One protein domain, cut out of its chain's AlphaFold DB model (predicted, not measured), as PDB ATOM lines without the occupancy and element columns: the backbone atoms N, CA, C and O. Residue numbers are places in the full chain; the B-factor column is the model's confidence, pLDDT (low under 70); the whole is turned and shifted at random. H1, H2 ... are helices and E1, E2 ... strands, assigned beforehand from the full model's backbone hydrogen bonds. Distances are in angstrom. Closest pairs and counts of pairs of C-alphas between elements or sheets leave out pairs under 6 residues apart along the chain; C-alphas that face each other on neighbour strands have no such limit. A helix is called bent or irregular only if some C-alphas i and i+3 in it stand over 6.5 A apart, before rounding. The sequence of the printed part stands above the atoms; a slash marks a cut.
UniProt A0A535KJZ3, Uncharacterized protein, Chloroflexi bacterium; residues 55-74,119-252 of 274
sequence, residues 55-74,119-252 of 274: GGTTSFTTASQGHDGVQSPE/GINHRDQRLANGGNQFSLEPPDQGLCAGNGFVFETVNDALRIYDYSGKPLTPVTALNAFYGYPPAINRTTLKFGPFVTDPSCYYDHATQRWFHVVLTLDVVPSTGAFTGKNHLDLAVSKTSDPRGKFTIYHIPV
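AT A GLANCE: This is residues 55 to 74 and 119 to 252 of the 274 residues of an uncharacterized protein of Chloroflexi bacterium (UniProt A0A535KJZ3). A twisted sheet of five strands, E1 E8 E7 E6 E5, and a smaller sheet of three, E2 E3 E4, make a lopsided sandwich, only partly face to face, with their strands nearly aligned. The two sheets come together most closely along E2 and E5, the short helix H2 sits between them on the side of E4 and E1, and H1 packs on the small sheet at the start of E4. The printed part has 154 residues, with named elements in the order E1 H1 E2 E3 E4 H2 E5 E6 E7 E8: two helices and eight strands, both sheets antiparallel throughout. The class is mostly strand, though under half of the residues are in named elements. The whole is compact, with a radius of gyration of the C-alphas of 14.9 A and spans of 44 by 35 by 25 A.

IN THESE COORDINATES: In the large sheet, E7 is the longest strand by residues, 225 to 236, 29.4 A from first to last C-alpha, and it bends by 71 degrees at residue 228. E6, residues 208 to 218, measures 30.8 A. E5, residues 194 to 203, measures 27.2 A and bends by 56 degrees at residue 197. E8, residues 245 to 251, measures 19.2 A and ends with C-alpha 251 at (228.333, 195.884, 217.531). E1, residues 55 to 58, begins with C-alpha 55 at (218.293, 188.974, 216.000). In the small sheet, E2 is residues 141 to 146, 16.9 A; E3 is 149 to 154, 16.3 A; E4 is 157 to 162, 17.2 A. H1, residues 122 to 131, measures 11.8 A and begins with C-alpha 122 at (211.834, 210.605, 198.313). H1 is irregular: C-alphas 126 and 129 are 8.6 A apart. H2 is residues 174 to 177.

HOW THE PARTS SIT: E5 E6 E7 E8 form a meander, each strand the antiparallel neighbour of the one before. N 201 and O 210 are 2.8 A apart between E5 and E6, N 230 and O 215 3.0 A between E6 and E7, and N 248 and O 233 2.8 A between E7 and E8. E1 is an edge strand beside E8, with N 58 and O 245 2.9 A apart; the other edge strand is E5. From edge to edge the strands' lines turn by 73 degrees. E2 E3 E4 form a second meander, with N 144 and O 151 2.9 A apart and N 159 and O 152 2.9 A apart. The sheets make a sandwich, two sheets face to face, with best planes 34 degrees apart and strands at 8 degrees to each other. The closest C-alphas of E2 and E5 are those of Gly 142 and Ser 199, 4.6 A apart, while E4 and E5 are apart. H2 is on the large sheet at a height of 5.8 A, over none of its strands, and only grazes the small sheet. The closest C-alphas of H2 and E4 are those of Leu 174 and Ala 157, 5.3 A apart. H1 and the small sheet make two layers, a helix on one face of a sheet; C-alphas 125 and 157 are the closest of H1 and E4, 5.0 A apart. In H1, 4 of 6 O i to N i+4 pairs are within hydrogen-bond range; H2 is too short for such a pair.

THE WHOLE: The C-alphas of Ser 72 and Ala 205 are the two farthest apart, at 46.3 A. Residues 75 to 118 are not printed, and C-alphas 74 and 119 are 22.3 A apart across this cut. The links E4 to H2 and H2 to E5 are long, with 11 and 16 residues. Mean pLDDT of the printed part is 93.5, and no printed residue is under 70.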
ATOM      1  N   GLY A  55     219.310 188.057 215.480       90.19
ATOM      2  CA  GLY A  55     218.293 188.974 216.000       90.19
ATOM      3  C   GLY A  55     216.862 188.616 215.583       90.19
ATOM      4  O   GLY A  55     215.931 189.346 215.896       90.19
ATOM      5  N   GLY A  56     216.665 187.500 214.871       94.50
ATOM      6  CA  GLY A  56     215.357 187.041 214.409       94.50
ATOM      7  C   GLY A  56     215.242 186.954 212.889       94.50
ATOM      8  O   GLY A  56     216.225 186.807 212.160       94.50
ATOM      9  N   THR A  57     214.004 186.961 212.398       96.69
ATOM     10  CA  THR A  57     213.679 186.836 210.973       96.69
ATOM     11  C   THR A  57     212.742 187.955 210.547       96.69
ATOM     12  O   THR A  57     211.800 188.262 211.270       96.69
ATOM     13  N   THR A  58     212.950 188.484 209.346       96.00
ATOM     14  CA  THR A  58     212.087 189.498 208.736       96.00
ATOM     15  C   THR A  58     211.645 189.122 207.321       96.00
ATOM     16  O   THR A  58     212.121 188.139 206.746       96.00
ATOM     17  N   SER A  59     210.714 189.891 206.770       94.69
ATOM     18  CA  SER A  59     210.229 189.855 205.394       94.69
ATOM     19  C   SER A  59     209.668 191.227 205.020       94.69
ATOM     20  O   SER A  59     209.360 192.035 205.892       94.69
ATOM     21  N   PHE A  60     209.455 191.467 203.729       93.50
ATOM     22  CA  PHE A  60     208.782 192.673 203.248       93.50
ATOM     23  C   PHE A  60     207.363 192.759 203.820       93.50
ATOM     24  O   PHE A  60     206.511 191.923 203.525       93.50
ATOM     25  N   THR A  61     207.110 193.766 204.654       83.19
ATOM     26  CA  THR A  61     205.796 193.997 205.254       83.19
ATOM     27  C   THR A  61     204.952 194.901 204.367       83.19
ATOM     28  O   THR A  61     205.411 195.949 203.908       83.19
ATOM     29  N   THR A  62     203.683 194.543 204.187       74.50
ATOM     30  CA  THR A  62     202.677 195.413 203.572       74.50
ATOM     31  C   THR A  62     202.149 196.395 204.613       74.50
ATOM     32  O   THR A  62     201.155 196.123 205.283       74.50
ATOM     33  N   ALA A  63     202.822 197.531 204.769       76.56
ATOM     34  CA  ALA A  63     202.230 198.690 205.427       76.56
ATOM     35  C   ALA A  63     201.545 199.566 204.371       76.56
ATOM     36  O   ALA A  63     202.045 199.694 203.249       76.56
ATOM     37  N   SER A  64     200.405 200.170 204.716       84.62
ATOM     38  CA  SER A  64     199.797 201.191 203.863       84.62
ATOM     39  C   SER A  64     200.768 202.355 203.678       84.62
ATOM     40  O   SER A  64     201.533 202.689 204.585       84.62
ATOM     41  N   GLN A  65     200.730 202.991 202.513       90.00
ATOM     42  CA  GLN A  65     201.398 204.276 202.334       90.00
ATOM     43  C   GLN A  65     200.656 205.349 203.141       90.00
ATOM     44  O   GLN A  65     199.448 205.246 203.363       90.00
ATOM     45  N   GLY A  66     201.390 206.352 203.609       91.19
ATOM     46  CA  GLY A  66     200.826 207.562 204.188       91.19
ATOM     47  C   GLY A  66     200.123 208.422 203.139       91.19
ATOM     48  O   GLY A  66     200.093 208.104 201.949       91.19
ATOM     49  N   HIS A  67     199.572 209.540 203.595       90.38
ATOM     50  CA  HIS A  67     198.934 210.530 202.732       90.38
ATOM     51  C   HIS A  67     199.898 211.662 202.386       90.38
ATOM     52  O   HIS A  67     200.792 211.981 203.170       90.38
ATOM     53  N   ASP A  68     199.671 212.288 201.234       90.19
ATOM     54  CA  ASP A  68     200.378 213.506 200.854       90.19
ATOM     55  C   ASP A  68     200.117 214.644 201.838       90.19
ATOM     56  O   ASP A  68     199.012 214.807 202.359       90.19
ATOM     57  N   GLY A  69     201.143 215.464 202.043       86.44
ATOM     58  CA  GLY A  69     201.079 216.652 202.881       86.44
ATOM     59  C   GLY A  69     202.291 216.784 203.792       86.44
ATOM     60  O   GLY A  69     203.031 215.831 204.030       86.44
ATOM     61  N   VAL A  70     202.473 217.995 204.315       83.31
ATOM     62  CA  VAL A  70     203.496 218.293 205.320       83.31
ATOM     63  C   VAL A  70     202.953 217.911 206.698       83.31
ATOM     64  O   VAL A  70     201.873 218.344 207.096       83.31
ATOM     65  N   GLN A  71     203.704 217.107 207.438       86.88
ATOM     66  CA  GLN A  71     203.417 216.647 208.790       86.88
ATOM     67  C   GLN A  71     204.543 217.070 209.735       86.88
ATOM     68  O   GLN A  71     205.723 216.912 209.452       86.88
ATOM     69  N   SER A  72     204.192 217.557 210.920       86.81
ATOM     70  CA  SER A  72     205.197 217.921 211.920       86.81
ATOM     71  C   SER A  72     205.462 216.761 212.891       86.81
ATOM     72  O   SER A  72     204.500 216.136 213.346       86.81
ATOM     73  N   PRO A  73     206.725 216.460 213.248       88.38
ATOM     74  CA  PRO A  73     207.963 216.974 212.652       88.38
ATOM     75  C   PRO A  73     208.314 216.272 211.326       88.38
ATOM     76  O   PRO A  73     208.203 215.047 211.225       88.38
ATOM     77  N   GLU A  74     208.783 217.029 210.332       87.94
ATOM     78  CA  GLU A  74     209.275 216.461 209.064       87.94
ATOM     79  C   GLU A  74     210.711 215.952 209.158       87.94
ATOM     80  O   GLU A  74     211.048 214.942 208.553       87.94
ATOM     81  N   GLY A 119     212.945 204.058 190.038       93.19
ATOM     82  CA  GLY A 119     213.112 203.438 191.348       93.19
ATOM     83  C   GLY A 119     212.297 204.124 192.446       93.19
ATOM     84  O   GLY A 119     211.330 204.845 192.179       93.19
ATOM     85  N   ILE A 120     212.693 203.886 193.691       93.94
ATOM     86  CA  ILE A 120     212.165 204.577 194.873       93.94
ATOM     87  C   ILE A 120     212.540 206.062 194.791       93.94
ATOM     88  O   ILE A 120     213.696 206.415 194.571       93.94
ATOM     89  N   ASN A 121     211.567 206.945 195.003       91.81
ATOM     90  CA  ASN A 121     211.818 208.377 195.178       91.81
ATOM     91  C   ASN A 121     211.617 208.807 196.643       91.81
ATOM     92  O   ASN A 121     211.116 208.048 197.475       91.81
ATOM     93  N   HIS A 122     211.978 210.054 196.959       90.94
ATOM     94  CA  HIS A 122     211.834 210.605 198.313       90.94
ATOM     95  C   HIS A 122     210.398 210.531 198.843       90.94
ATOM     96  O   HIS A 122     210.187 210.140 199.988       90.94
ATOM     97  N   ARG A 123     209.393 210.804 198.000       92.38
ATOM     98  CA  ARG A 123     207.979 210.710 198.392       92.38
ATOM     99  C   ARG A 123     207.608 209.285 198.799       92.38
ATOM    100  O   ARG A 123     206.944 209.104 199.815       92.38
ATOM    101  N   ASP A 124     208.042 208.280 198.045       93.88
ATOM    102  CA  ASP A 124     207.799 206.874 198.375       93.88
ATOM    103  C   ASP A 124     208.429 206.502 199.727       93.88
ATOM    104  O   ASP A 124     207.790 205.853 200.556       93.88
ATOM    105  N   GLN A 125     209.657 206.962 199.985       93.69
ATOM    106  CA  GLN A 125     210.333 206.765 201.270       93.69
ATOM    107  C   GLN A 125     209.604 207.473 202.416       93.69
ATOM    108  O   GLN A 125     209.383 206.885 203.477       93.69
ATOM    109  N   ARG A 126     209.199 208.723 202.205       93.44
ATOM    110  CA  ARG A 126     208.521 209.558 203.197       93.44
ATOM    111  C   ARG A 126     207.108 209.061 203.522       93.44
ATOM    112  O   ARG A 126     206.620 209.260 204.636       93.44
ATOM    113  N   LEU A 127     206.433 208.410 202.578       94.44
ATOM    114  CA  LEU A 127     205.101 207.837 202.788       94.44
ATOM    115  C   LEU A 127     205.135 206.374 203.244       94.44
ATOM    116  O   LEU A 127     204.101 205.859 203.680       94.44
ATOM    117  N   ALA A 128     206.292 205.712 203.240       94.38
ATOM    118  CA  ALA A 128     206.402 204.347 203.731       94.38
ATOM    119  C   ALA A 128     205.934 204.218 205.196       94.38
ATOM    120  O   ALA A 128     205.971 205.164 205.988       94.38
ATOM    121  N   ASN A 129     205.478 203.017 205.565       94.75
ATOM    122  CA  ASN A 129     205.036 202.693 206.927       94.75
ATOM    123  C   ASN A 129     203.934 203.631 207.477       94.75
ATOM    124  O   ASN A 129     203.961 204.053 208.635       94.75
ATOM    125  N   GLY A 130     202.969 203.997 206.631       94.06
ATOM    126  CA  GLY A 130     201.869 204.898 206.982       94.06
ATOM    127  C   GLY A 130     202.281 206.364 207.145       94.06
ATOM    128  O   GLY A 130     201.598 207.101 207.848       94.06
ATOM    129  N   GLY A 131     203.394 206.794 206.541       94.00
ATOM    130  CA  GLY A 131     203.927 208.155 206.696       94.00
ATOM    131  C   GLY A 131     204.674 208.385 208.015       94.00
ATOM    132  O   GLY A 131     204.934 209.525 208.398       94.00
ATOM    133  N   ASN A 132     205.034 207.309 208.717       95.25
ATOM    134  CA  ASN A 132     205.794 207.335 209.970       95.25
ATOM    135  C   ASN A 132     207.318 207.347 209.736       95.25
ATOM    136  O   ASN A 132     208.086 206.755 210.496       95.25
ATOM    137  N   GLN A 133     207.736 208.023 208.666       93.06
ATOM    138  CA  GLN A 133     209.123 208.269 208.286       93.06
ATOM    139  C   GLN A 133     209.394 209.777 208.306       93.06
ATOM    140  O   GLN A 133     208.470 210.593 208.180       93.06
ATOM    141  N   PHE A 134     210.659 210.148 208.479       92.88
ATOM    142  CA  PHE A 134     211.108 211.523 208.278       92.88
ATOM    143  C   PHE A 134     211.362 211.791 206.797       92.88
ATOM    144  O   PHE A 134     211.554 210.864 206.010       92.88
ATOM    145  N   SER A 135     211.355 213.065 206.428       90.56
ATOM    146  CA  SER A 135     211.967 213.518 205.185       90.56
ATOM    147  C   SER A 135     213.478 213.523 205.408       90.56
ATOM    148  O   SER A 135     213.950 214.180 206.340       90.56
ATOM    149  N   LEU A 136     214.208 212.716 204.637       84.94
ATOM    150  CA  LEU A 136     215.648 212.553 204.800       84.94
ATOM    151  C   LEU A 136     216.382 212.859 203.495       84.94
ATOM    152  O   LEU A 136     216.104 212.271 202.448       84.94
ATOM    153  N   GLU A 137     217.346 213.766 203.594       75.44
ATOM    154  CA  GLU A 137     218.253 214.172 202.529       75.44
ATOM    155  C   GLU A 137     219.634 214.512 203.127       75.44
ATOM    156  O   GLU A 137     219.687 215.016 204.255       75.44
ATOM    157  N   PRO A 138     220.749 214.310 202.390       75.88
ATOM    158  CA  PRO A 138     220.832 213.850 200.996       75.88
ATOM    159  C   PRO A 138     220.494 212.355 200.819       75.88
ATOM    160  O   PRO A 138     220.486 211.625 201.800       75.88
ATOM    161  N   PRO A 139     220.166 211.907 199.591       72.81
ATOM    162  CA  PRO A 139     219.817 210.515 199.333       72.81
ATOM    163  C   PRO A 139     221.022 209.563 199.421       72.81
ATOM    164  O   PRO A 139     221.956 209.681 198.626       72.81
ATOM    165  N   ASP A 140     220.936 208.563 200.296       80.19
ATOM    166  CA  ASP A 140     221.845 207.418 200.371       80.19
ATOM    167  C   ASP A 140     221.266 206.249 199.564       80.19
ATOM    168  O   ASP A 140     220.243 205.664 199.932       80.19
ATOM    169  N   GLN A 141     221.891 205.902 198.436       83.19
ATOM    170  CA  GLN A 141     221.416 204.809 197.582       83.19
ATOM    171  C   GLN A 141     222.203 203.515 197.815       83.19
ATOM    172  O   GLN A 141     223.418 203.471 197.630       83.19
ATOM    173  N   GLY A 142     221.478 202.432 198.094       88.25
ATOM    174  CA  GLY A 142     221.952 201.055 197.981       88.25
ATOM    175  C   GLY A 142     221.253 200.343 196.821       88.25
ATOM    176  O   GLY A 142     220.034 200.200 196.828       88.25
ATOM    177  N   LEU A 143     221.999 199.871 195.818       93.50
ATOM    178  CA  LEU A 143     221.438 199.145 194.672       93.50
ATOM    179  C   LEU A 143     222.234 197.876 194.383       93.50
ATOM    180  O   LEU A 143     223.447 197.924 194.183       93.50
ATOM    181  N   CYS A 144     221.531 196.748 194.282       94.69
ATOM    182  CA  CYS A 144     222.124 195.451 193.974       94.69
ATOM    183  C   CYS A 144     221.311 194.701 192.945       94.69
ATOM    184  O   CYS A 144     220.087 194.755 192.945       94.69
ATOM    185  N   ALA A 145     221.993 193.945 192.099       95.38
ATOM    186  CA  ALA A 145     221.361 193.170 191.051       95.38
ATOM    187  C   ALA A 145     221.937 191.754 191.020       95.38
ATOM    188  O   ALA A 145     223.142 191.561 191.158       95.38
ATOM    189  N   GLY A 146     221.073 190.763 190.824       95.81
ATOM    190  CA  GLY A 146     221.456 189.355 190.855       95.81
ATOM    191  C   GLY A 146     220.248 188.435 190.715       95.81
ATOM    192  O   GLY A 146     219.132 188.806 191.060       95.81
ATOM    193  N   ASN A 147     220.455 187.229 190.186       96.25
ATOM    194  CA  ASN A 147     219.458 186.146 190.155       96.25
ATOM    195  C   ASN A 147     218.036 186.521 189.666       96.25
ATOM    196  O   ASN A 147     217.050 185.969 190.142       96.25
ATOM    197  N   GLY A 148     217.895 187.459 188.730       95.69
ATOM    198  CA  GLY A 148     216.575 187.874 188.221       95.69
ATOM    199  C   GLY A 148     216.018 189.159 188.840       95.69
ATOM    200  O   GLY A 148     214.996 189.661 188.371       95.69
ATOM    201  N   PHE A 149     216.674 189.686 189.875       97.75
ATOM    202  CA  PHE A 149     216.142 190.729 190.740       97.75
ATOM    203  C   PHE A 149     217.058 191.947 190.817       97.75
ATOM    204  O   PHE A 149     218.280 191.849 190.677       97.75
ATOM    205  N   VAL A 150     216.440 193.085 191.118       97.19
ATOM    206  CA  VAL A 150     217.105 194.305 191.566       97.19
ATOM    207  C   VAL A 150     216.589 194.621 192.969       97.19
ATOM    208  O   VAL A 150     215.386 194.766 193.171       97.19
ATOM    209  N   PHE A 151     217.492 194.685 193.940       97.50
ATOM    210  CA  PHE A 151     217.229 195.110 195.309       97.50
ATOM    211  C   PHE A 151     217.684 196.563 195.423       97.50
ATOM    212  O   PHE A 151     218.882 196.841 195.408       97.50
ATOM    213  N   GLU A 152     216.726 197.480 195.519       96.25
ATOM    214  CA  GLU A 152     216.980 198.904 195.712       96.25
ATOM    215  C   GLU A 152     216.612 199.323 197.135       96.25
ATOM    216  O   GLU A 152     215.594 198.896 197.684       96.25
ATOM    217  N   THR A 153     217.437 200.189 197.703       95.12
ATOM    218  CA  THR A 153     217.188 200.939 198.927       95.12
ATOM    219  C   THR A 153     217.598 202.383 198.690       95.12
ATOM    220  O   THR A 153     218.663 202.643 198.135       95.12
ATOM    221  N   VAL A 154     216.750 203.322 199.089       92.31
ATOM    222  CA  VAL A 154     217.027 204.758 199.034       92.31
ATOM    223  C   VAL A 154     216.676 205.330 200.395       92.31
ATOM    224  O   VAL A 154     215.515 205.243 200.810       92.31
ATOM    225  N   ASN A 155     217.669 205.898 201.081       91.19
ATOM    226  CA  ASN A 155     217.561 206.343 202.467       91.19
ATOM    227  C   ASN A 155     216.963 205.231 203.340       91.19
ATOM    228  O   ASN A 155     217.529 204.150 203.479       91.19
ATOM    229  N   ASP A 156     215.748 205.473 203.830       93.56
ATOM    230  CA  ASP A 156     215.074 204.649 204.819       93.56
ATOM    231  C   ASP A 156     213.985 203.764 204.210       93.56
ATOM    232  O   ASP A 156     213.086 203.320 204.928       93.56
ATOM    233  N   ALA A 157     214.006 203.514 202.899       95.00
ATOM    234  CA  ALA A 157     213.035 202.639 202.251       95.00
ATOM    235  C   ALA A 157     213.664 201.718 201.207       95.00
ATOM    236  O   ALA A 157     214.545 202.118 200.455       95.00
ATOM    237  N   LEU A 158     213.152 200.489 201.137       96.25
ATOM    238  CA  LEU A 158     213.622 199.452 200.226       96.25
ATOM    239  C   LEU A 158     212.503 198.801 199.416       96.25
ATOM    240  O   LEU A 158     211.325 198.822 199.797       96.25
ATOM    241  N   ARG A 159     212.886 198.215 198.278       96.88
ATOM    242  CA  ARG A 159     211.992 197.522 197.348       96.88
ATOM    243  C   ARG A 159     212.755 196.550 196.448       96.88
ATOM    244  O   ARG A 159     213.884 196.807 196.039       96.88
ATOM    245  N   ILE A 160     212.099 195.449 196.089       97.75
ATOM    246  CA  ILE A 160     212.571 194.522 195.059       97.75
ATOM    247  C   ILE A 160     211.847 194.793 193.744       97.75
ATOM    248  O   ILE A 160     210.617 194.899 193.705       97.75
ATOM    249  N   TYR A 161     212.614 194.804 192.664       97.94
ATOM    250  CA  TYR A 161     212.155 194.830 191.283       97.94
ATOM    251  C   TYR A 161     212.626 193.567 190.552       97.94
ATOM    252  O   TYR A 161     213.574 192.902 190.976       97.94
ATOM    253  N   ASP A 162     211.976 193.225 189.443       96.25
ATOM    254  CA  ASP A 162     212.596 192.350 188.444       96.25
ATOM    255  C   ASP A 162     213.575 193.150 187.562       96.25
ATOM    256  O   ASP A 162     213.616 194.381 187.599       96.25
ATOM    257  N   TYR A 163     214.341 192.466 186.706       91.88
ATOM    258  CA  TYR A 163     215.215 193.125 185.722       91.88
ATOM    259  C   TYR A 163     214.473 193.984 184.688       91.88
ATOM    260  O   TYR A 163     215.113 194.650 183.872       91.88
ATOM    261  N   SER A 164     213.136 193.961 184.647       92.44
ATOM    262  CA  SER A 164     212.355 194.902 183.845       92.44
ATOM    263  C   SER A 164     212.157 196.259 184.507       92.44
ATOM    264  O   SER A 164     211.789 197.203 183.815       92.44
ATOM    265  N   GLY A 165     212.481 196.375 185.797       94.00
ATOM    266  CA  GLY A 165     212.126 197.535 186.601       94.00
ATOM    267  C   GLY A 165     210.691 197.475 187.107       94.00
ATOM    268  O   GLY A 165     210.180 198.455 187.647       94.00
ATOM    269  N   LYS A 166     210.008 196.335 186.943       96.38
ATOM    270  CA  LYS A 166     208.674 196.148 187.499       96.38
ATOM    271  C   LYS A 166     208.815 195.799 188.978       96.38
ATOM    272  O   LYS A 166     209.527 194.855 189.329       96.38
ATOM    273  N   PRO A 167     208.115 196.519 189.862       96.44
ATOM    274  CA  PRO A 167     208.186 196.236 191.278       96.44
ATOM    275  C   PRO A 167     207.550 194.889 191.620       96.44
ATOM    276  O   PRO A 167     206.492 194.520 191.099       96.44
ATOM    277  N   LEU A 168     208.192 194.169 192.534       97.12
ATOM    278  CA  LEU A 168     207.764 192.858 193.021       97.12
ATOM    279  C   LEU A 168     207.356 192.872 194.497       97.12
ATOM    280  O   LEU A 168     206.700 191.935 194.947       97.12
ATOM    281  N   THR A 169     207.724 193.916 195.240       96.56
ATOM    282  CA  THR A 169     207.327 194.138 196.639       96.56
ATOM    283  C   THR A 169     206.717 195.536 196.807       96.56
ATOM    284  O   THR A 169     206.882 196.396 195.928       96.56
ATOM    285  N   PRO A 170     206.004 195.808 197.917       94.69
ATOM    286  CA  PRO A 170     205.737 197.183 198.330       94.69
ATOM    287  C   PRO A 170     207.044 197.927 198.642       94.69
ATOM    288  O   PRO A 170     208.091 197.307 198.837       94.69
ATOM    289  N   VAL A 171     206.958 199.257 198.708       95.50
ATOM    290  CA  VAL A 171     207.991 200.088 199.340       95.50
ATOM    291  C   VAL A 171     207.896 199.861 200.847       95.50
ATOM    292  O   VAL A 171     206.839 200.083 201.443       95.50
ATOM    293  N   THR A 172     208.978 199.390 201.458       96.19
ATOM    294  CA  THR A 172     209.028 199.038 202.882       96.19
ATOM    295  C   THR A 172     210.042 199.927 203.589       96.19
ATOM    296  O   THR A 172     211.180 200.029 203.146       96.19
ATOM    297  N   ALA A 173     209.643 200.554 204.698       95.94
ATOM    298  CA  ALA A 173     210.563 201.331 205.524       95.94
ATOM    299  C   ALA A 173     211.629 200.427 206.162       95.94
ATOM    300  O   ALA A 173     211.296 199.334 206.626       95.94
ATOM    301  N   LEU A 174     212.873 200.897 206.266       96.00
ATOM    302  CA  LEU A 174     213.970 200.145 206.877       96.00
ATOM    303  C   LEU A 174     213.669 199.777 208.328       96.00
ATOM    304  O   LEU A 174     213.836 198.616 208.688       96.00
ATOM    305  N   ASN A 175     213.127 200.696 209.134       96.44
ATOM    306  CA  ASN A 175     212.686 200.378 210.496       96.44
ATOM    307  C   ASN A 175     211.728 199.178 210.519       96.44
ATOM    308  O   ASN A 175     211.940 198.236 211.277       96.44
ATOM    309  N   ALA A 176     210.715 199.174 209.649       96.06
ATOM    310  CA  ALA A 176     209.759 198.072 209.566       96.06
ATOM    311  C   ALA A 176     210.423 196.774 209.078       96.06
ATOM    312  O   ALA A 176     210.181 195.710 209.646       96.06
ATOM    313  N   PHE A 177     211.299 196.858 208.072       97.19
ATOM    314  CA  PHE A 177     212.045 195.708 207.569       97.19
ATOM    315  C   PHE A 177     212.985 195.121 208.626       97.19
ATOM    316  O   PHE A 177     213.089 193.909 208.723       97.19
ATOM    317  N   TYR A 178     213.630 195.918 209.469       97.00
ATOM    318  CA  TYR A 178     214.492 195.405 210.541       97.00
ATOM    319  C   TYR A 178     213.736 195.058 211.835       97.00
ATOM    320  O   TYR A 178     214.344 194.594 212.796       97.00
ATOM    321  N   GLY A 179     212.407 195.214 211.861       95.00
ATOM    322  CA  GLY A 179     211.576 194.892 213.025       95.00
ATOM    323  C   GLY A 179     211.628 195.937 214.143       95.00
ATOM    324  O   GLY A 179     211.233 195.651 215.274       95.00
ATOM    325  N   TYR A 180     212.095 197.146 213.844       96.19
ATOM    326  CA  TYR A 180     212.113 198.268 214.772       96.19
ATOM    327  C   TYR A 180     210.772 199.008 214.822       96.19
ATOM    328  O   TYR A 180     209.987 198.972 213.866       96.19
ATOM    329  N   PRO A 181     210.516 199.764 215.908       96.38
ATOM    330  CA  PRO A 181     209.504 200.809 215.889       96.38
ATOM    331  C   PRO A 181     209.728 201.768 214.705       96.38
ATOM    332  O   PRO A 181     210.881 201.980 214.313       96.38
ATOM    333  N   PRO A 182     208.656 202.373 214.154       96.12
ATOM    334  CA  PRO A 182     208.771 203.369 213.089       96.12
ATOM    335  C   PRO A 182     209.741 204.488 213.469       96.12
ATOM    336  O   PRO A 182     209.837 204.814 214.654       96.12
ATOM    337  N   ALA A 183     210.389 205.123 212.485       94.94
ATOM    338  CA  ALA A 183     211.301 206.242 212.742       94.94
ATOM    339  C   ALA A 183     210.632 207.321 213.616       94.94
ATOM    340  O   ALA A 183     211.220 207.810 214.583       94.94
ATOM    341  N   ILE A 184     209.349 207.594 213.357       95.62
ATOM    342  CA  ILE A 184     208.471 208.322 214.272       95.62
ATOM    343  C   ILE A 184     207.054 207.771 214.220       95.62
ATOM    344  O   ILE A 184     206.441 207.730 213.166       95.62
ATOM    345  N   ASN A 185     206.469 207.429 215.361       95.31
ATOM    346  CA  ASN A 185     205.029 207.230 215.459       95.31
ATOM    347  C   ASN A 185     204.351 208.593 215.644       95.31
ATOM    348  O   ASN A 185     204.398 209.171 216.731       95.31
ATOM    349  N   ARG A 186     203.701 209.108 214.597       92.38
ATOM    350  CA  ARG A 186     203.118 210.463 214.605       92.38
ATOM    351  C   ARG A 186     201.914 210.630 215.536       92.38
ATOM    352  O   ARG A 186     201.595 211.751 215.910       92.38
ATOM    353  N   THR A 187     201.274 209.538 215.951       93.50
ATOM    354  CA  THR A 187     200.157 209.566 216.909       93.50
ATOM    355  C   THR A 187     200.639 209.711 218.351       93.50
ATOM    356  O   THR A 187     200.016 210.404 219.146       93.50
ATOM    357  N   THR A 188     201.745 209.053 218.703       95.44
ATOM    358  CA  THR A 188     202.266 208.999 220.084       95.44
ATOM    359  C   THR A 188     203.511 209.856 220.303       95.44
ATOM    360  O   THR A 188     203.947 210.015 221.444       95.44
ATOM    361  N   LEU A 189     204.098 210.378 219.221       93.75
ATOM    362  CA  LEU A 189     205.373 211.098 219.187       93.75
ATOM    363  C   LEU A 189     206.523 210.310 219.834       93.75
ATOM    364  O   LEU A 189     207.384 210.868 220.513       93.75
ATOM    365  N   LYS A 190     206.522 208.989 219.630       96.19
ATOM    366  CA  LYS A 190     207.629 208.101 219.997       96.19
ATOM    367  C   LYS A 190     208.529 207.845 218.799       96.19
ATOM    368  O   LYS A 190     208.038 207.700 217.682       96.19
ATOM    369  N   PHE A 191     209.826 207.754 219.055       96.31
ATOM    370  CA  PHE A 191     210.859 207.615 218.033       96.31
ATOM    371  C   PHE A 191     211.459 206.208 218.053       96.31
ATOM    372  O   PHE A 191     211.741 205.666 219.127       96.31
ATOM    373  N   GLY A 192     211.634 205.629 216.868       96.62
ATOM    374  CA  GLY A 192     212.436 204.428 216.653       96.62
ATOM    375  C   GLY A 192     213.902 204.775 216.375       96.62
ATOM    376  O   GLY A 192     214.217 205.950 216.175       96.62
ATOM    377  N   PRO A 193     214.803 203.774 216.359       95.44
ATOM    378  CA  PRO A 193     216.200 203.968 215.978       95.44
ATOM    379  C   PRO A 193     216.335 204.667 214.623       95.44
ATOM    380  O   PRO A 193     215.491 204.491 213.739       95.44
ATOM    381  N   PHE A 194     217.410 205.434 214.465       93.69
ATOM    382  CA  PHE A 194     217.753 206.063 213.196       93.69
ATOM    383  C   PHE A 194     218.570 205.072 212.370       93.69
ATOM    384  O   PHE A 194     219.727 204.798 212.690       93.69
ATOM    385  N   VAL A 195     217.930 204.492 211.361       93.56
ATOM    386  CA  VAL A 195     218.545 203.549 210.427       93.56
ATOM    387  C   VAL A 195     219.039 204.340 209.220       93.56
ATOM    388  O   VAL A 195     218.315 205.204 208.754       93.56
ATOM    389  N   THR A 196     220.258 204.091 208.751       91.56
ATOM    390  CA  THR A 196     220.917 204.905 207.720       91.56
ATOM    391  C   THR A 196     222.002 204.108 206.988       91.56
ATOM    392  O   THR A 196     222.247 202.939 207.309       91.56
ATOM    393  N   ASP A 197     222.639 204.732 205.996       90.94
ATOM    394  CA  ASP A 197     223.746 204.187 205.206       90.94
ATOM    395  C   ASP A 197     223.482 202.766 204.657       90.94
ATOM    396  O   ASP A 197     224.255 201.834 204.923       90.94
ATOM    397  N   PRO A 198     222.378 202.538 203.916       94.31
ATOM    398  CA  PRO A 198     222.067 201.218 203.398       94.31
ATOM    399  C   PRO A 198     223.087 200.762 202.352       94.31
ATOM    400  O   PRO A 198     223.525 201.504 201.475       94.31
ATOM    401  N   SER A 199     223.423 199.480 202.390       94.81
ATOM    402  CA  SER A 199     224.200 198.797 201.362       94.81
ATOM    403  C   SER A 199     223.665 197.389 201.171       94.81
ATOM    404  O   SER A 199     223.130 196.778 202.093       94.81
ATOM    405  N   CYS A 200     223.825 196.830 199.980       95.88
ATOM    406  CA  CYS A 200     223.432 195.453 199.724       95.88
ATOM    407  C   CYS A 200     224.486 194.715 198.893       95.88
ATOM    408  O   CYS A 200     225.420 195.316 198.360       95.88
ATOM    409  N   TYR A 201     224.316 193.402 198.757       97.06
ATOM    410  CA  TYR A 201     225.102 192.565 197.861       97.06
ATOM    411  C   TYR A 201     224.368 191.257 197.548       97.06
ATOM    412  O   TYR A 201     223.725 190.683 198.429       97.06
ATOM    413  N   TYR A 202     224.482 190.762 196.314       97.94
ATOM    414  CA  TYR A 202     224.107 189.388 195.977       97.94
ATOM    415  C   TYR A 202     225.360 188.538 195.804       97.94
ATOM    416  O   TYR A 202     226.150 188.776 194.891       97.94
ATOM    417  N   ASP A 203     225.517 187.524 196.649       97.88
ATOM    418  CA  ASP A 203     226.588 186.552 196.502       97.88
ATOM    419  C   ASP A 203     226.137 185.379 195.628       97.88
ATOM    420  O   ASP A 203     225.257 184.591 195.998       97.88
ATOM    421  N   HIS A 204     226.790 185.225 194.479       96.12
ATOM    422  CA  HIS A 204     226.523 184.132 193.551       96.12
ATOM    423  C   HIS A 204     226.943 182.765 194.103       96.12
ATOM    424  O   HIS A 204     226.325 181.767 193.735       96.12
ATOM    425  N   ALA A 205     227.956 182.687 194.970       97.44
ATOM    426  CA  ALA A 205     228.445 181.403 195.471       97.44
ATOM    427  C   ALA A 205     227.458 180.771 196.462       97.44
ATOM    428  O   ALA A 205     227.088 179.605 196.329       97.44
ATOM    429  N   THR A 206     226.985 181.551 197.435       96.81
ATOM    430  CA  THR A 206     226.006 181.089 198.429       96.81
ATOM    431  C   THR A 206     224.560 181.242 197.965       96.81
ATOM    432  O   THR A 206     223.652 180.687 198.592       96.81
ATOM    433  N   GLN A 207     224.331 181.960 196.860       97.81
ATOM    434  CA  GLN A 207     223.005 182.312 196.357       97.81
ATOM    435  C   GLN A 207     222.192 183.036 197.438       97.81
ATOM    436  O   GLN A 207     221.078 182.623 197.782       97.81
ATOM    437  N   ARG A 208     222.795 184.062 198.048       98.44
ATOM    438  CA  ARG A 208     222.209 184.841 199.146       98.44
ATOM    439  C   ARG A 208     222.342 186.331 198.920       98.44
ATOM    440  O   ARG A 208     223.326 186.816 198.372       98.44
ATOM    441  N   TRP A 209     221.331 187.041 199.396       98.38
ATOM    442  CA  TRP A 209     221.307 188.489 199.455       98.38
ATOM    443  C   TRP A 209     221.713 188.940 200.842       98.38
ATOM    444  O   TRP A 209     221.234 188.402 201.841       98.38
ATOM    445  N   PHE A 210     222.554 189.956 200.875       98.25
ATOM    446  CA  PHE A 210     222.997 190.649 202.065       98.25
ATOM    447  C   PHE A 210     222.497 192.082 201.955       98.25
ATOM    448  O   PHE A 210     222.638 192.705 200.908       98.25
ATOM    449  N   HIS A 211     221.898 192.590 203.019       98.06
ATOM    450  CA  HIS A 211     221.522 193.989 203.153       98.06
ATOM    451  C   HIS A 211     222.000 194.462 204.517       98.06
ATOM    452  O   HIS A 211     221.755 193.791 205.519       98.06
ATOM    453  N   VAL A 212     222.716 195.573 204.564       96.88
ATOM    454  CA  VAL A 212     223.322 196.112 205.776       96.88
ATOM    455  C   VAL A 212     222.968 197.581 205.921       96.88
ATOM    456  O   VAL A 212     222.857 198.289 204.926       96.88
ATOM    457  N   VAL A 213     222.779 198.011 207.160       96.31
ATOM    458  CA  VAL A 213     222.509 199.402 207.539       96.31
ATOM    459  C   VAL A 213     223.320 199.746 208.776       96.31
ATOM    460  O   VAL A 213     223.602 198.864 209.594       96.31
ATOM    461  N   LEU A 214     223.659 201.019 208.935       94.50
ATOM    462  CA  LEU A 214     224.046 201.583 210.219       94.50
ATOM    463  C   LEU A 214     222.780 201.939 210.999       94.50
ATOM    464  O   LEU A 214     221.887 202.602 210.484       94.50
ATOM    465  N   THR A 215     222.720 201.541 212.264       95.25
ATOM    466  CA  THR A 215     221.616 201.888 213.157       95.25
ATOM    467  C   THR A 215     222.160 202.659 214.346       95.25
ATOM    468  O   THR A 215     223.072 202.191 215.031       95.25
ATOM    469  N   LEU A 216     221.608 203.850 214.589       93.50
ATOM    470  CA  LEU A 216     221.896 204.692 215.746       93.50
ATOM    471  C   LEU A 216     220.724 204.608 216.731       93.50
ATOM    472  O   LEU A 216     219.588 204.973 216.413       93.50
ATOM    473  N   ASP A 217     221.007 204.160 217.950       93.56
ATOM    474  CA  ASP A 217     220.006 204.043 219.005       93.56
ATOM    475  C   ASP A 217     219.578 205.427 219.495       93.56
ATOM    476  O   ASP A 217     220.417 206.281 219.811       93.56
ATOM    477  N   VAL A 218     218.271 205.614 219.672       94.00
ATOM    478  CA  VAL A 218     217.680 206.861 220.171       94.00
ATOM    479  C   VAL A 218     216.955 206.662 221.498       94.00
ATOM    480  O   VAL A 218     216.502 205.569 221.836       94.00
ATOM    481  N   VAL A 219     216.791 207.749 222.247       95.12
ATOM    482  CA  VAL A 219     215.877 207.829 223.386       95.12
ATOM    483  C   VAL A 219     214.444 207.954 222.845       95.12
ATOM    484  O   VAL A 219     214.113 208.994 222.270       95.12
ATOM    485  N   PRO A 220     213.542 206.971 223.054       95.69
ATOM    486  CA  PRO A 220     212.248 206.943 222.360       95.69
ATOM    487  C   PRO A 220     211.316 208.120 222.660       95.69
ATOM    488  O   PRO A 220     210.381 208.366 221.906       95.69
ATOM    489  N   SER A 221     211.510 208.821 223.779       94.62
ATOM    490  CA  SER A 221     210.696 209.979 224.164       94.62
ATOM    491  C   SER A 221     211.160 211.300 223.557       94.62
ATOM    492  O   SER A 221     210.376 212.240 223.538       94.62
ATOM    493  N   THR A 222     212.415 211.400 223.118       91.75
ATOM    494  CA  THR A 222     213.000 212.666 222.640       91.75
ATOM    495  C   THR A 222     213.588 212.566 221.237       91.75
ATOM    496  O   THR A 222     213.860 213.594 220.622       91.75
ATOM    497  N   GLY A 223     213.827 211.347 220.745       91.19
ATOM    498  CA  GLY A 223     214.537 211.083 219.497       91.19
ATOM    499  C   GLY A 223     216.046 211.317 219.584       91.19
ATOM    500  O   GLY A 223     216.739 211.050 218.615       91.19
ATOM    501  N   ALA A 224     216.582 211.782 220.718       91.38
ATOM    502  CA  ALA A 224     218.010 212.069 220.860       91.38
ATOM    503  C   ALA A 224     218.855 210.790 220.785       91.38
ATOM    504  O   ALA A 224     218.486 209.777 221.381       91.38
ATOM    505  N   PHE A 225     220.010 210.844 220.118       91.56
ATOM    506  CA  PHE A 225     220.937 209.715 220.072       91.56
ATOM    507  C   PHE A 225     221.444 209.346 221.466       91.56
ATOM    508  O   PHE A 225     221.804 210.201 222.272       91.56
ATOM    509  N   THR A 226     221.512 208.046 221.737       91.38
ATOM    510  CA  THR A 226     222.083 207.504 222.980       91.38
ATOM    511  C   THR A 226     223.609 207.382 222.924       91.38
ATOM    512  O   THR A 226     224.238 207.101 223.942       91.38
ATOM    513  N   GLY A 227     224.199 207.542 221.733       89.44
ATOM    514  CA  GLY A 227     225.612 207.271 221.448       89.44
ATOM    515  C   GLY A 227     225.921 205.798 221.156       89.44
ATOM    516  O   GLY A 227     227.057 205.476 220.817       89.44
ATOM    517  N   LYS A 228     224.934 204.898 221.264       91.12
ATOM    518  CA  LYS A 228     225.063 203.509 220.814       91.12
ATOM    519  C   LYS A 228     224.673 203.386 219.344       91.12
ATOM    520  O   LYS A 228     223.745 204.035 218.870       91.12
ATOM    521  N   ASN A 229     225.399 202.532 218.649       93.38
ATOM    522  CA  ASN A 229     225.218 202.171 217.256       93.38
ATOM    523  C   ASN A 229     225.650 200.726 216.964       93.38
ATOM    524  O   ASN A 229     226.451 200.125 217.685       93.38
ATOM    525  N   HIS A 230     225.123 200.163 215.891       94.44
ATOM    526  CA  HIS A 230     225.471 198.832 215.403       94.44
ATOM    527  C   HIS A 230     225.204 198.748 213.900       94.44
ATOM    528  O   HIS A 230     224.466 199.560 213.348       94.44
ATOM    529  N   LEU A 231     225.826 197.774 213.238       95.75
ATOM    530  CA  LEU A 231     225.468 197.405 211.872       95.75
ATOM    531  C   LEU A 231     224.436 196.287 211.917       95.75
ATOM    532  O   LEU A 231     224.670 195.265 212.569       95.75
ATOM    533  N   ASP A 232     223.332 196.448 211.197       97.12
ATOM    534  CA  ASP A 232     222.309 195.411 211.091       97.12
ATOM    535  C   ASP A 232     222.367 194.727 209.741       97.12
ATOM    536  O   ASP A 232     222.044 195.308 208.706       97.12
ATOM    537  N   LEU A 233     222.750 193.456 209.759       97.75
ATOM    538  CA  LEU A 233     222.864 192.627 208.573       97.75
ATOM    539  C   LEU A 233     221.627 191.740 208.430       97.75
ATOM    540  O   LEU A 233     221.369 190.878 209.267       97.75
ATOM    541  N   ALA A 234     220.899 191.900 207.333       98.19
ATOM    542  CA  ALA A 234     219.864 190.986 206.885       98.19
ATOM    543  C   ALA A 234     220.431 190.058 205.800       98.19
ATOM    544  O   ALA A 234     220.917 190.516 204.767       98.19
ATOM    545  N   VAL A 235     220.337 188.744 206.016       98.38
ATOM    546  CA  VAL A 235     220.762 187.716 205.052       98.38
ATOM    547  C   VAL A 235     219.552 186.920 204.589       98.38
ATOM    548  O   VAL A 235     218.844 186.349 205.423       98.38
ATOM    549  N   SER A 236     219.287 186.859 203.284       98.56
ATOM    550  CA  SER A 236     218.130 186.123 202.761       98.56
ATOM    551  C   SER A 236     218.195 184.639 203.144       98.56
ATOM    552  O   SER A 236     219.260 184.066 203.364       98.56
ATOM    553  N   LYS A 237     217.047 183.969 203.259       98.12
ATOM    554  CA  LYS A 237     217.010 182.514 203.504       98.12
ATOM    555  C   LYS A 237     217.154 181.702 202.218       98.12
ATOM    556  O   LYS A 237     217.555 180.541 202.279       98.12
ATOM    557  N   THR A 238     216.854 182.307 201.072       97.94
ATOM    558  CA  THR A 238     216.902 181.697 199.738       97.94
ATOM    559  C   THR A 238     217.531 182.665 198.730       97.94
ATOM    560  O   THR A 238     217.894 183.790 199.080       97.94
ATOM    561  N   SER A 239     217.653 182.238 197.474       97.69
ATOM    562  CA  SER A 239     218.115 183.076 196.360       97.69
ATOM    563  C   SER A 239     217.071 184.094 195.877       97.69
ATOM    564  O   SER A 239     217.401 184.996 195.105       97.69
ATOM    565  N   ASP A 240     215.825 183.974 196.342       97.62
ATOM    566  CA  ASP A 240     214.738 184.913 196.076       97.62
ATOM    567  C   ASP A 240     214.691 185.982 197.187       97.62
ATOM    568  O   ASP A 240     214.328 185.665 198.329       97.62
ATOM    569  N   PRO A 241     215.035 187.248 196.886       97.19
ATOM    570  CA  PRO A 241     215.095 188.309 197.884       97.19
ATOM    571  C   PRO A 241     213.713 188.759 198.353       97.19
ATOM    572  O   PRO A 241     213.632 189.573 199.256       97.19
ATOM    573  N   ARG A 242     212.610 188.258 197.787       97.12
ATOM    574  CA  ARG A 242     211.252 188.572 198.265       97.12
ATOM    575  C   ARG A 242     210.873 187.754 199.502       97.12
ATOM    576  O   ARG A 242     209.863 188.030 200.145       97.12
ATOM    577  N   GLY A 243     211.650 186.709 199.795       96.38
ATOM    578  CA  GLY A 243     211.426 185.796 200.905       96.38
ATOM    579  C   GLY A 243     211.823 186.363 202.269       96.38
ATOM    580  O   GLY A 243     211.885 187.568 202.507       96.38
ATOM    581  N   LYS A 244     212.077 185.448 203.206       97.81
ATOM    582  CA  LYS A 244     212.487 185.783 204.573       97.81
ATOM    583  C   LYS A 244     213.989 186.063 204.655       97.81
ATOM    584  O   LYS A 244     214.767 185.399 203.973       97.81
ATOM    585  N   PHE A 245     214.387 186.945 205.566       98.44
ATOM    586  CA  PHE A 245     215.778 187.246 205.917       98.44
ATOM    587  C   PHE A 245     216.044 186.909 207.378       98.44
ATOM    588  O   PHE A 245     215.148 187.006 208.207       98.44
ATOM    589  N   THR A 246     217.270 186.520 207.696       98.44
ATOM    590  CA  THR A 246     217.772 186.395 209.067       98.44
ATOM    591  C   THR A 246     218.527 187.668 209.417       98.44
ATOM    592  O   THR A 246     219.392 188.073 208.642       98.44
ATOM    593  N   ILE A 247     218.205 188.288 210.550       97.94
ATOM    594  CA  ILE A 247     218.852 189.523 211.012       97.94
ATOM    595  C   ILE A 247     219.993 189.176 211.971       97.94
ATOM    596  O   ILE A 247     219.871 188.245 212.773       97.94
ATOM    597  N   TYR A 248     221.075 189.943 211.901       96.69
ATOM    598  CA  TYR A 248     222.204 189.928 212.823       96.69
ATOM    599  C   TYR A 248     222.559 191.361 213.218       96.69
ATOM    600  O   TYR A 248     222.696 192.215 212.348       96.69
ATOM    601  N   HIS A 249     222.764 191.594 214.514       94.62
ATOM    602  CA  HIS A 249     223.198 192.887 215.046       94.62
ATOM    603  C   HIS A 249     224.691 192.822 215.361       94.62
ATOM    604  O   HIS A 249     225.126 192.054 216.227       94.62
ATOM    605  N   ILE A 250     225.490 193.603 214.644       92.56
ATOM    606  CA  ILE A 250     226.946 193.620 214.746       92.56
ATOM    607  C   ILE A 250     227.349 194.876 215.527       92.56
ATOM    608  O   ILE A 250     227.225 195.986 215.010       92.56
ATOM    609  N   PRO A 251     227.841 194.742 216.771       87.88
ATOM    610  CA  PRO A 251     228.333 195.884 217.531       87.88
ATOM    611  C   PRO A 251     229.545 196.500 216.834       87.88
ATOM    612  O   PRO A 251     230.452 195.764 216.446       87.88
ATOM    613  N   VAL A 252     229.573 197.827 216.725       83.06
ATOM    614  CA  VAL A 252     230.672 198.561 216.069       83.06
ATOM    615  C   VAL A 252     231.455 199.479 217.005       83.06
ATOM    616  O   VAL A 252     232.385 200.140 216.556       83.06
TER     617      VAL A 252